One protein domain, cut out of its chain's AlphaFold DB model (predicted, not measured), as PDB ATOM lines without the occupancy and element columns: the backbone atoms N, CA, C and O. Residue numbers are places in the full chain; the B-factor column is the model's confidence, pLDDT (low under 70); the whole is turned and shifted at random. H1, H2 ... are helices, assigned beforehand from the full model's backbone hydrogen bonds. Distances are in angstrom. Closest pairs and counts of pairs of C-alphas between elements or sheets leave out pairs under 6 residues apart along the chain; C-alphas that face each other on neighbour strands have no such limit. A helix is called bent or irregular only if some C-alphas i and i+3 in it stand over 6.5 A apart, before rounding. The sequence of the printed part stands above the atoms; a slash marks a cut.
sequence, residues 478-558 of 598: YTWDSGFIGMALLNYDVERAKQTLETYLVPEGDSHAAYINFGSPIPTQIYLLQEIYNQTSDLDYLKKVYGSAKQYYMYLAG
ATOM      1  N   TYR A 478     259.695 165.945 129.200       87.50
ATOM      2  CA  TYR A 478     260.738 166.224 128.210       87.50
ATOM      3  C   TYR A 478     260.252 167.343 127.296       87.50
ATOM      4  O   TYR A 478     259.269 167.171 126.574       87.50
ATOM      5  N   THR A 479     260.858 168.531 127.390       87.94
ATOM      6  CA  THR A 479     260.302 169.731 126.743       87.94
ATOM      7  C   THR A 479     260.307 169.613 125.227       87.94
ATOM      8  O   THR A 479     259.272 169.812 124.604       87.94
ATOM      9  N   TRP A 480     261.437 169.273 124.614       89.31
ATOM     10  CA  TRP A 480     261.523 169.263 123.155       89.31
ATOM     11  C   TRP A 480     260.763 168.088 122.516       89.31
ATOM     12  O   TRP A 480     260.041 168.298 121.544       89.31
ATOM     13  N   ASP A 481     260.836 166.885 123.093       91.44
ATOM     14  CA  ASP A 481     260.058 165.733 122.624       91.44
ATOM     15  C   ASP A 481     258.559 166.035 122.646       91.44
ATOM     16  O   ASP A 481     257.876 165.806 121.655       91.44
ATOM     17  N   SER A 482     258.046 166.637 123.726       92.81
ATOM     18  CA  SER A 482     256.611 166.901 123.852       92.81
ATOM     19  C   SER A 482     256.050 167.819 122.763       92.81
ATOM     20  O   SER A 482     254.911 167.620 122.341       92.81
ATOM     21  N   GLY A 483     256.815 168.797 122.266       94.69
ATOM     22  CA  GLY A 483     256.346 169.604 121.141       94.69
ATOM     23  C   GLY A 483     256.263 168.801 119.840       94.69
ATOM     24  O   GLY A 483     255.301 168.970 119.094       94.69
ATOM     25  N   PHE A 484     257.215 167.895 119.585       95.44
ATOM     26  CA  PHE A 484     257.158 166.979 118.435       95.44
ATOM     27  C   PHE A 484     256.019 165.967 118.553       95.44
ATOM     28  O   PHE A 484     255.271 165.794 117.593       95.44
ATOM     29  N   ILE A 485     255.847 165.385 119.738       95.44
ATOM     30  CA  ILE A 485     254.725 164.512 120.096       95.44
ATOM     31  C   ILE A 485     253.404 165.228 119.806       95.44
ATOM     32  O   ILE A 485     252.561 164.726 119.070       95.44
ATOM     33  N   GLY A 486     253.232 166.459 120.296       96.44
ATOM     34  CA  GLY A 486     252.018 167.234 120.043       96.44
ATOM     35  C   GLY A 486     251.780 167.514 118.554       96.44
ATOM     36  O   GLY A 486     250.637 167.462 118.105       96.44
ATOM     37  N   MET A 487     252.835 167.754 117.766       96.31
ATOM     38  CA  MET A 487     252.713 167.942 116.311       96.31
ATOM     39  C   MET A 487     252.322 166.638 115.607       96.31
ATOM     40  O   MET A 487     251.533 166.663 114.666       96.31
ATOM     41  N   ALA A 488     252.827 165.491 116.069       94.38
ATOM     42  CA  ALA A 488     252.395 164.190 115.574       94.38
ATOM     43  C   ALA A 488     250.917 163.947 115.914       94.38
ATOM     44  O   ALA A 488     250.123 163.675 115.013       94.38
ATOM     45  N   LEU A 489     250.528 164.157 117.177       95.38
ATOM     46  CA  LEU A 489     249.154 164.011 117.661       95.38
ATOM     47  C   LEU A 489     248.162 164.900 116.911       95.38
ATOM     48  O   LEU A 489     247.040 164.466 116.688       95.38
ATOM     49  N   LEU A 490     248.572 166.075 116.428       95.25
ATOM     50  CA  LEU A 490     247.726 166.962 115.622       95.25
ATOM     51  C   LEU A 490     247.200 166.301 114.327       95.25
ATOM     52  O   LEU A 490     246.141 166.677 113.818       95.25
ATOM     53  N   ASN A 491     247.899 165.279 113.818       91.44
ATOM     54  CA  ASN A 491     247.463 164.481 112.666       91.44
ATOM     55  C   ASN A 491     246.376 163.450 113.015       91.44
ATOM     56  O   ASN A 491     245.807 162.833 112.112       91.44
ATOM     57  N   TYR A 492     246.125 163.219 114.305       91.88
ATOM     58  CA  TYR A 492     245.226 162.181 114.809       91.88
ATOM     59  C   TYR A 492     244.072 162.771 115.627       91.88
ATOM     60  O   TYR A 492     242.934 162.345 115.454       91.88
ATOM     61  N   ASP A 493     244.364 163.744 116.490       94.06
ATOM     62  CA  ASP A 493     243.416 164.432 117.362       94.06
ATOM     63  C   ASP A 493     243.947 165.826 117.754       94.06
ATOM     64  O   ASP A 493     244.996 165.985 118.387       94.06
ATOM     65  N   VAL A 494     243.203 166.862 117.360       96.06
ATOM     66  CA  VAL A 494     243.565 168.267 117.592       96.06
ATOM     67  C   VAL A 494     243.538 168.625 119.077       96.06
ATOM     68  O   VAL A 494     244.407 169.361 119.547       96.06
ATOM     69  N   GLU A 495     242.558 168.128 119.828       95.62
ATOM     70  CA  GLU A 495     242.417 168.465 121.243       95.62
ATOM     71  C   GLU A 495     243.533 167.814 122.061       95.62
ATOM     72  O   GLU A 495     244.125 168.456 122.929       95.62
ATOM     73  N   ARG A 496     243.948 166.601 121.693       94.62
ATOM     74  CA  ARG A 496     245.133 165.931 122.240       94.62
ATOM     75  C   ARG A 496     246.413 166.752 122.053       94.62
ATOM     76  O   ARG A 496     247.212 166.893 122.984       94.62
ATOM     77  N   ALA A 497     246.600 167.336 120.868       97.06
ATOM     78  CA  ALA A 497     247.728 168.220 120.577       97.06
ATOM     79  C   ALA A 497     247.675 169.514 121.411       97.06
ATOM     80  O   ALA A 497     248.684 169.918 121.996       97.06
ATOM     81  N   LYS A 498     246.490 170.129 121.530       97.44
ATOM     82  CA  LYS A 498     246.257 171.310 122.379       97.44
ATOM     83  C   LYS A 498     246.552 171.025 123.854       97.44
ATOM     84  O   LYS A 498     247.230 171.823 124.498       97.44
ATOM     85  N   GLN A 499     246.106 169.890 124.389       95.81
ATOM     86  CA  GLN A 499     246.382 169.472 125.770       95.81
ATOM     87  C   GLN A 499     247.880 169.227 126.005       95.81
ATOM     88  O   GLN A 499     248.434 169.647 127.024       95.81
ATOM     89  N   THR A 500     248.562 168.616 125.031       96.00
ATOM     90  CA  THR A 500     250.019 168.411 125.068       96.00
ATOM     91  C   THR A 500     250.763 169.748 125.126       96.00
ATOM     92  O   THR A 500     251.647 169.928 125.962       96.00
ATOM     93  N   LEU A 501     250.359 170.731 124.310       97.31
ATOM     94  CA  LEU A 501     250.888 172.095 124.388       97.31
ATOM     95  C   LEU A 501     250.620 172.719 125.765       97.31
ATOM     96  O   LEU A 501     251.531 173.248 126.405       97.31
ATOM     97  N   GLU A 502     249.372 172.658 126.229       96.75
ATOM     98  CA  GLU A 502     248.955 173.266 127.489       96.75
ATOM     99  C   GLU A 502     249.690 172.687 128.698       96.75
ATOM    100  O   GLU A 502     249.969 173.451 129.620       96.75
ATOM    101  N   THR A 503     250.065 171.407 128.677       95.88
ATOM    102  CA  THR A 503     250.861 170.769 129.737       95.88
ATOM    103  C   THR A 503     252.129 171.575 130.033       95.88
ATOM    104  O   THR A 503     252.462 171.781 131.194       95.88
ATOM    105  N   TYR A 504     252.793 172.121 129.008       95.75
ATOM    106  CA  TYR A 504     254.074 172.827 129.148       95.75
ATOM    107  C   TYR A 504     253.950 174.344 129.314       95.75
ATOM    108  O   TYR A 504     254.931 175.022 129.635       95.75
ATOM    109  N   LEU A 505     252.749 174.889 129.121       95.75
ATOM    110  CA  LEU A 505     252.467 176.302 129.325       95.75
ATOM    111  C   LEU A 505     252.026 176.553 130.766       95.75
ATOM    112  O   LEU A 505     251.078 175.940 131.261       95.75
ATOM    113  N   VAL A 506     252.670 177.518 131.413       94.88
ATOM    114  CA  VAL A 506     252.266 178.034 132.726       94.88
ATOM    115  C   VAL A 506     251.534 179.368 132.555       94.88
ATOM    116  O   VAL A 506     251.803 180.067 131.575       94.88
ATOM    117  N   PRO A 507     250.611 179.729 133.463       93.62
ATOM    118  CA  PRO A 507     249.913 181.009 133.397       93.62
ATOM    119  C   PRO A 507     250.867 182.213 133.325       93.62
ATOM    120  O   PRO A 507     251.964 182.200 133.889       93.62
ATOM    121  N   GLU A 508     250.439 183.271 132.635       92.56
ATOM    122  CA  GLU A 508     251.191 184.527 132.570       92.56
ATOM    123  C   GLU A 508     251.347 185.135 133.975       92.56
ATOM    124  O   GLU A 508     250.385 185.227 134.736       92.56
ATOM    125  N   GLY A 509     252.568 185.549 134.318       90.31
ATOM    126  CA  GLY A 509     252.914 186.098 135.629       90.31
ATOM    127  C   GLY A 509     253.273 185.056 136.694       90.31
ATOM    128  O   GLY A 509     253.416 185.432 137.859       90.31
ATOM    129  N   ASP A 510     253.424 183.777 136.332       91.62
ATOM    130  CA  ASP A 510     253.850 182.746 137.282       91.62
ATOM    131  C   ASP A 510     255.221 183.063 137.907       91.62
ATOM    132  O   ASP A 510     256.183 183.435 137.233       91.62
ATOM    133  N   SER A 511     255.312 182.912 139.228       87.50
ATOM    134  CA  SER A 511     256.492 183.280 140.017       87.50
ATOM    135  C   SER A 511     257.621 182.249 139.993       87.50
ATOM    136  O   SER A 511     258.734 182.559 140.431       87.50
ATOM    137  N   HIS A 512     257.360 181.026 139.528       89.69
ATOM    138  CA  HIS A 512     258.311 179.914 139.606       89.69
ATOM    139  C   HIS A 512     258.868 179.516 138.246       89.69
ATOM    140  O   HIS A 512     260.014 179.067 138.163       89.69
ATOM    141  N   ALA A 513     258.080 179.676 137.185       91.44
ATOM    142  CA  ALA A 513     258.508 179.318 135.849       91.44
ATOM    143  C   ALA A 513     257.903 180.224 134.778       91.44
ATOM    144  O   ALA A 513     256.776 180.683 134.896       91.44
ATOM    145  N   ALA A 514     258.641 180.429 133.689       92.44
ATOM    146  CA  ALA A 514     258.103 181.005 132.464       92.44
ATOM    147  C   ALA A 514     257.385 179.950 131.601       92.44
ATOM    148  O   ALA A 514     256.504 180.304 130.818       92.44
ATOM    149  N   TYR A 515     257.777 178.677 131.739       93.38
ATOM    150  CA  TYR A 515     257.231 177.480 131.088       93.38
ATOM    151  C   TYR A 515     257.772 176.225 131.793       93.38
ATOM    152  O   TYR A 515     258.751 176.306 132.536       93.38
ATOM    153  N   ILE A 516     257.191 175.051 131.545       92.56
ATOM    154  CA  ILE A 516     257.754 173.804 132.080       92.56
ATOM    155  C   ILE A 516     258.996 173.412 131.273       92.56
ATOM    156  O   ILE A 516     258.906 173.025 130.107       92.56
ATOM    157  N   ASN A 517     260.167 173.502 131.900       88.00
ATOM    158  CA  ASN A 517     261.431 173.087 131.301       88.00
ATOM    159  C   ASN A 517     261.899 171.744 131.866       88.00
ATOM    160  O   ASN A 517     261.898 171.565 133.080       88.00
ATOM    161  N   PHE A 518     262.370 170.852 131.003       85.62
ATOM    162  CA  PHE A 518     263.169 169.688 131.365       85.62
ATOM    163  C   PHE A 518     264.108 169.331 130.216       85.62
ATOM    164  O   PHE A 518     263.691 169.273 129.052       85.62
ATOM    165  N   GLY A 519     265.372 169.065 130.546       78.62
ATOM    166  CA  GLY A 519     266.389 168.746 129.552       78.62
ATOM    167  C   GLY A 519     266.745 169.944 128.664       78.62
ATOM    168  O   GLY A 519     266.971 171.056 129.145       78.62
ATOM    169  N   SER A 520     266.855 169.711 127.353       77.94
ATOM    170  CA  SER A 520     267.291 170.728 126.389       77.94
ATOM    171  C   SER A 520     266.170 171.733 126.063       77.94
ATOM    172  O   SER A 520     265.117 171.323 125.572       77.94
ATOM    173  N   PRO A 521     266.394 173.052 126.230       76.06
ATOM    174  CA  PRO A 521     265.368 174.084 126.054       76.06
ATOM    175  C   PRO A 521     265.185 174.475 124.576       76.06
ATOM    176  O   PRO A 521     265.467 175.603 124.163       76.06
ATOM    177  N   ILE A 522     264.739 173.522 123.757       85.69
ATOM    178  CA  ILE A 522     264.362 173.751 122.356       85.69
ATOM    179  C   ILE A 522     262.876 174.160 122.320       85.69
ATOM    180  O   ILE A 522     262.051 173.414 122.847       85.69
ATOM    181  N   PRO A 523     262.498 175.298 121.697       87.50
ATOM    182  CA  PRO A 523     261.150 175.886 121.783       87.50
ATOM    183  C   PRO A 523     260.091 175.184 120.915       87.50
ATOM    184  O   PRO A 523     259.316 175.831 120.212       87.50
ATOM    185  N   THR A 524     260.047 173.853 120.937       94.44
ATOM    186  CA  THR A 524     259.149 173.029 120.105       94.44
ATOM    187  C   THR A 524     257.662 173.335 120.319       94.44
ATOM    188  O   THR A 524     256.882 173.260 119.378       94.44
ATOM    189  N   GLN A 525     257.270 173.795 121.509       95.81
ATOM    190  CA  GLN A 525     255.908 174.232 121.832       95.81
ATOM    191  C   GLN A 525     255.451 175.424 120.983       95.81
ATOM    192  O   GLN A 525     254.269 175.539 120.677       95.81
ATOM    193  N   ILE A 526     256.368 176.319 120.599       95.81
ATOM    194  CA  ILE A 526     256.031 177.472 119.752       95.81
ATOM    195  C   ILE A 526     255.711 177.003 118.329       95.81
ATOM    196  O   ILE A 526     254.757 177.492 117.727       95.81
ATOM    197  N   TYR A 527     256.453 176.012 117.824       96.25
ATOM    198  CA  TYR A 527     256.150 175.361 116.547       96.25
ATOM    199  C   TYR A 527     254.822 174.601 116.616       96.25
ATOM    200  O   TYR A 527     253.984 174.771 115.740       96.25
ATOM    201  N   LEU A 528     254.576 173.855 117.696       97.75
ATOM    202  CA  LEU A 528     253.296 173.182 117.920       97.75
ATOM    203  C   LEU A 528     252.116 174.166 117.930       97.75
ATOM    204  O   LEU A 528     251.117 173.930 117.260       97.75
ATOM    205  N   LEU A 529     252.231 175.292 118.641       98.06
ATOM    206  CA  LEU A 529     251.202 176.334 118.635       98.06
ATOM    207  C   LEU A 529     250.950 176.875 117.220       98.06
ATOM    208  O   LEU A 529     249.797 177.080 116.837       98.06
ATOM    209  N   GLN A 530     252.018 177.102 116.452       97.25
ATOM    210  CA  GLN A 530     251.913 177.546 115.067       97.25
ATOM    211  C   GLN A 530     251.185 176.510 114.199       97.25
ATOM    212  O   GLN A 530     250.272 176.888 113.471       97.25
ATOM    213  N   GLU A 531     251.530 175.225 114.306       98.00
ATOM    214  CA  GLU A 531     250.882 174.151 113.543       98.00
ATOM    215  C   GLU A 531     249.410 173.964 113.931       98.00
ATOM    216  O   GLU A 531     248.551 173.874 113.051       98.00
ATOM    217  N   ILE A 532     249.081 174.027 115.228       98.25
ATOM    218  CA  ILE A 532     247.687 174.021 115.697       98.25
ATOM    219  C   ILE A 532     246.911 175.161 115.031       98.25
ATOM    220  O   ILE A 532     245.823 174.936 114.498       98.25
ATOM    221  N   TYR A 533     247.453 176.380 115.029       97.81
ATOM    222  CA  TYR A 533     246.780 177.521 114.413       97.81
ATOM    223  C   TYR A 533     246.681 177.392 112.887       97.81
ATOM    224  O   TYR A 533     245.614 177.650 112.332       97.81
ATOM    225  N   ASN A 534     247.740 176.943 112.209       97.38
ATOM    226  CA  ASN A 534     247.745 176.723 110.761       97.38
ATOM    227  C   ASN A 534     246.642 175.742 110.333       97.38
ATOM    228  O   ASN A 534     245.955 175.986 109.344       97.38
ATOM    229  N   GLN A 535     246.455 174.653 111.085       96.56
ATOM    230  CA  GLN A 535     245.476 173.615 110.761       96.56
ATOM    231  C   GLN A 535     244.041 173.995 111.148       96.56
ATOM    232  O   GLN A 535     243.102 173.642 110.438       96.56
ATOM    233  N   THR A 536     243.853 174.691 112.271       97.25
ATOM    234  CA  THR A 536     242.513 174.929 112.842       97.25
ATOM    235  C   THR A 536     241.959 176.323 112.568       97.25
ATOM    236  O   THR A 536     240.746 176.504 112.565       97.25
ATOM    237  N   SER A 537     242.829 177.321 112.363       97.38
ATOM    238  CA  SER A 537     242.477 178.750 112.371       97.38
ATOM    239  C   SER A 537     241.691 179.194 113.621       97.38
ATOM    240  O   SER A 537     240.958 180.184 113.587       97.38
ATOM    241  N   ASP A 538     241.838 178.472 114.737       97.62
ATOM    242  CA  ASP A 538     241.111 178.706 115.986       97.62
ATOM    243  C   ASP A 538     241.697 179.909 116.746       97.62
ATOM    244  O   ASP A 538     242.616 179.805 117.565       97.62
ATOM    245  N   LEU A 539     241.176 181.097 116.432       97.38
ATOM    246  CA  LEU A 539     241.599 182.355 117.047       97.38
ATOM    247  C   LEU A 539     241.269 182.437 118.540       97.38
ATOM    248  O   LEU A 539     241.967 183.144 119.269       97.38
ATOM    249  N   ASP A 540     240.215 181.769 119.002       98.06
ATOM    250  CA  ASP A 540     239.816 181.836 120.407       98.06
ATOM    251  C   ASP A 540     240.729 180.966 121.268       98.06
ATOM    252  O   ASP A 540     241.190 181.420 122.321       98.06
ATOM    253  N   TYR A 541     241.118 179.791 120.766       97.62
ATOM    254  CA  TYR A 541     242.191 179.010 121.368       97.62
ATOM    255  C   TYR A 541     243.517 179.775 121.386       97.62
ATOM    256  O   TYR A 541     244.169 179.848 122.430       97.62
ATOM    257  N   LEU A 542     243.902 180.416 120.274       96.81
ATOM    258  CA  LEU A 542     245.130 181.211 120.233       96.81
ATOM    259  C   LEU A 542     245.115 182.308 121.307       96.81
ATOM    260  O   LEU A 542     246.075 182.422 122.066       96.81
ATOM    261  N   LYS A 543     244.021 183.074 121.436       97.25
ATOM    262  CA  LYS A 543     243.877 184.097 122.491       97.25
ATOM    263  C   LYS A 543     244.003 183.505 123.895       97.25
ATOM    264  O   LYS A 543     244.640 184.131 124.738       97.25
ATOM    265  N   LYS A 544     243.432 182.315 124.141       96.56
ATOM    266  CA  LYS A 544     243.513 181.611 125.434       96.56
ATOM    267  C   LYS A 544     244.965 181.347 125.843       96.56
ATOM    268  O   LYS A 544     245.315 181.552 127.002       96.56
ATOM    269  N   VAL A 545     245.815 180.895 124.916       97.19
ATOM    270  CA  VAL A 545     247.180 180.433 125.243       97.19
ATOM    271  C   VAL A 545     248.288 181.448 124.943       97.19
ATOM    272  O   VAL A 545     249.406 181.288 125.436       97.19
ATOM    273  N   TYR A 546     247.998 182.512 124.184       97.19
ATOM    274  CA  TYR A 546     249.003 183.459 123.688       97.19
ATOM    275  C   TYR A 546     249.827 184.128 124.794       97.19
ATOM    276  O   TYR A 546     251.040 184.234 124.643       97.19
ATOM    277  N   GLY A 547     249.212 184.552 125.905       96.75
ATOM    278  CA  GLY A 547     249.940 185.175 127.026       96.75
ATOM    279  C   GLY A 547     251.030 184.256 127.588       96.75
ATOM    280  O   GLY A 547     252.200 184.635 127.668       96.75
ATOM    281  N   SER A 548     250.670 182.995 127.839       96.81
ATOM    282  CA  SER A 548     251.586 181.946 128.308       96.81
ATOM    283  C   SER A 548     252.693 181.645 127.285       96.81
ATOM    284  O   SER A 548     253.873 181.583 127.629       96.81
ATOM    285  N   ALA A 549     252.340 181.510 126.002       96.88
ATOM    286  CA  ALA A 549     253.307 181.244 124.933       96.88
ATOM    287  C   ALA A 549     254.271 182.424 124.705       96.88
ATOM    288  O   ALA A 549     255.469 182.233 124.494       96.88
ATOM    289  N   LYS A 550     253.771 183.660 124.798       96.56
ATOM    290  CA  LYS A 550     254.581 184.879 124.724       96.56
ATOM    291  C   LYS A 550     255.544 184.966 125.904       96.56
ATOM    292  O   LYS A 550     256.709 185.289 125.687       96.56
ATOM    293  N   GLN A 551     255.098 184.676 127.128       95.25
ATOM    294  CA  GLN A 551     255.971 184.622 128.303       95.25
ATOM    295  C   GLN A 551     257.122 183.632 128.092       95.25
ATOM    296  O   GLN A 551     258.283 183.995 128.294       95.25
ATOM    297  N   TYR A 552     256.809 182.423 127.617       94.44
ATOM    298  CA  TYR A 552     257.814 181.423 127.265       94.44
ATOM    299  C   TYR A 552     258.820 181.986 126.243       94.44
ATOM    300  O   TYR A 552     260.027 182.024 126.504       94.44
ATOM    301  N   TYR A 553     258.335 182.508 125.115       94.06
ATOM    302  CA  TYR A 553     259.191 183.103 124.087       94.06
ATOM    303  C   TYR A 553     260.099 184.212 124.644       94.06
ATOM    304  O   TYR A 553     261.309 184.187 124.422       94.06
ATOM    305  N   MET A 554     259.544 185.163 125.403       93.94
ATOM    306  CA  MET A 554     260.300 186.294 125.954       93.94
ATOM    307  C   MET A 554     261.376 185.834 126.940       93.94
ATOM    308  O   MET A 554     262.453 186.433 126.993       93.94
ATOM    309  N   TYR A 555     261.120 184.760 127.691       92.25
ATOM    310  CA  TYR A 555     262.124 184.157 128.556       92.25
ATOM    311  C   TYR A 555     263.270 183.551 127.745       92.25
ATOM    312  O   TYR A 555     264.425 183.902 127.980       92.25
ATOM    313  N   LEU A 556     262.994 182.723 126.733       90.69
ATOM    314  CA  LEU A 556     264.058 182.151 125.898       90.69
ATOM    315  C   LEU A 556     264.829 183.196 125.087       90.69
ATOM    316  O   LEU A 556     266.045 183.073 124.938       90.69
ATOM    317  N   ALA A 557     264.157 184.248 124.621       91.69
ATOM    318  CA  ALA A 557     264.775 185.365 123.910       91.69
ATOM    319  C   ALA A 557     265.642 186.264 124.817       91.69
ATOM    320  O   ALA A 557     266.365 187.126 124.323       91.69
ATOM    321  N   GLY A 558     265.591 186.077 126.141       90.81
ATOM    322  CA  GLY A 558     266.372 186.870 127.093       90.81
ATOM    323  C   GLY A 558     265.813 188.270 127.324       90.81
ATOM    324  O   GLY A 558     266.558 189.187 127.662       90.81
TER     325      GLY A 558
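Overview. This is residues 478 to 558 of the 598 residues of an uncharacterized protein of Vibrio ishigakensis (UniProt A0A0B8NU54). Look for an up-and-down bundle of four helices, each running against the one before it in the chain: H1, H2 and H3 pack together as a triangle, and the long, kinked H4 packs on H3. A long loop, residues 505 to 523, joins H2 to H3 at one end of the bundle. The printed part has 81 residues with four named helices, H1 to H4 in that order, and no named strand; its class is all helix. The whole is compact, with a radius of gyration of the C-alphas of 11.8 A, and spans 33 by 26 by 18 A.

Along the chain. Find C-alpha 539 at (241.599, 182.355, 117.047); from there H4, residues 539 to 556, runs 24.1 A to C-alpha 556 at (264.058, 182.151, 125.898). H4 is irregular, with C-alphas 544 and 547 7.5 A apart, and has a kink of 52 degrees near residue 546. H3, residues 524 to 536, is 18.3 A long. H2, residues 494 to 504, measures 16.3 A, and H1, residues 479 to 489, measures 15.5 A from C-alpha 479 at (260.302, 169.731, 126.743).

Arrangement. H4 and H3 form a helical hairpin and touch, closest at the C-alphas of Ile 526 and Ala 549, 7.0 A, at a shallow tilt of 18 degrees, opposite ways. H3 touches H1 at the C-alphas of Gly 483 and Thr 524, 4.5 A, the same way at 20 degrees, a shallow tilt. H1 and H2, a hairpin, touch at the C-alphas of Gly 486 and Ala 497, 4.4 A. H1 and H4 are apart. Every O i to N i+4 pair is within hydrogen-bond range in H3, against 6 of 7 in H1, 6 of 7 in H2 and 12 of 14 in H4.

Size, cuts and confidence. The C-alphas farthest apart, of Tyr 492 and Gly 558, are 34.8 A apart. The printed part has no cut, the link H2 to H3 is long, and no printed residue is under 70 in pLDDT.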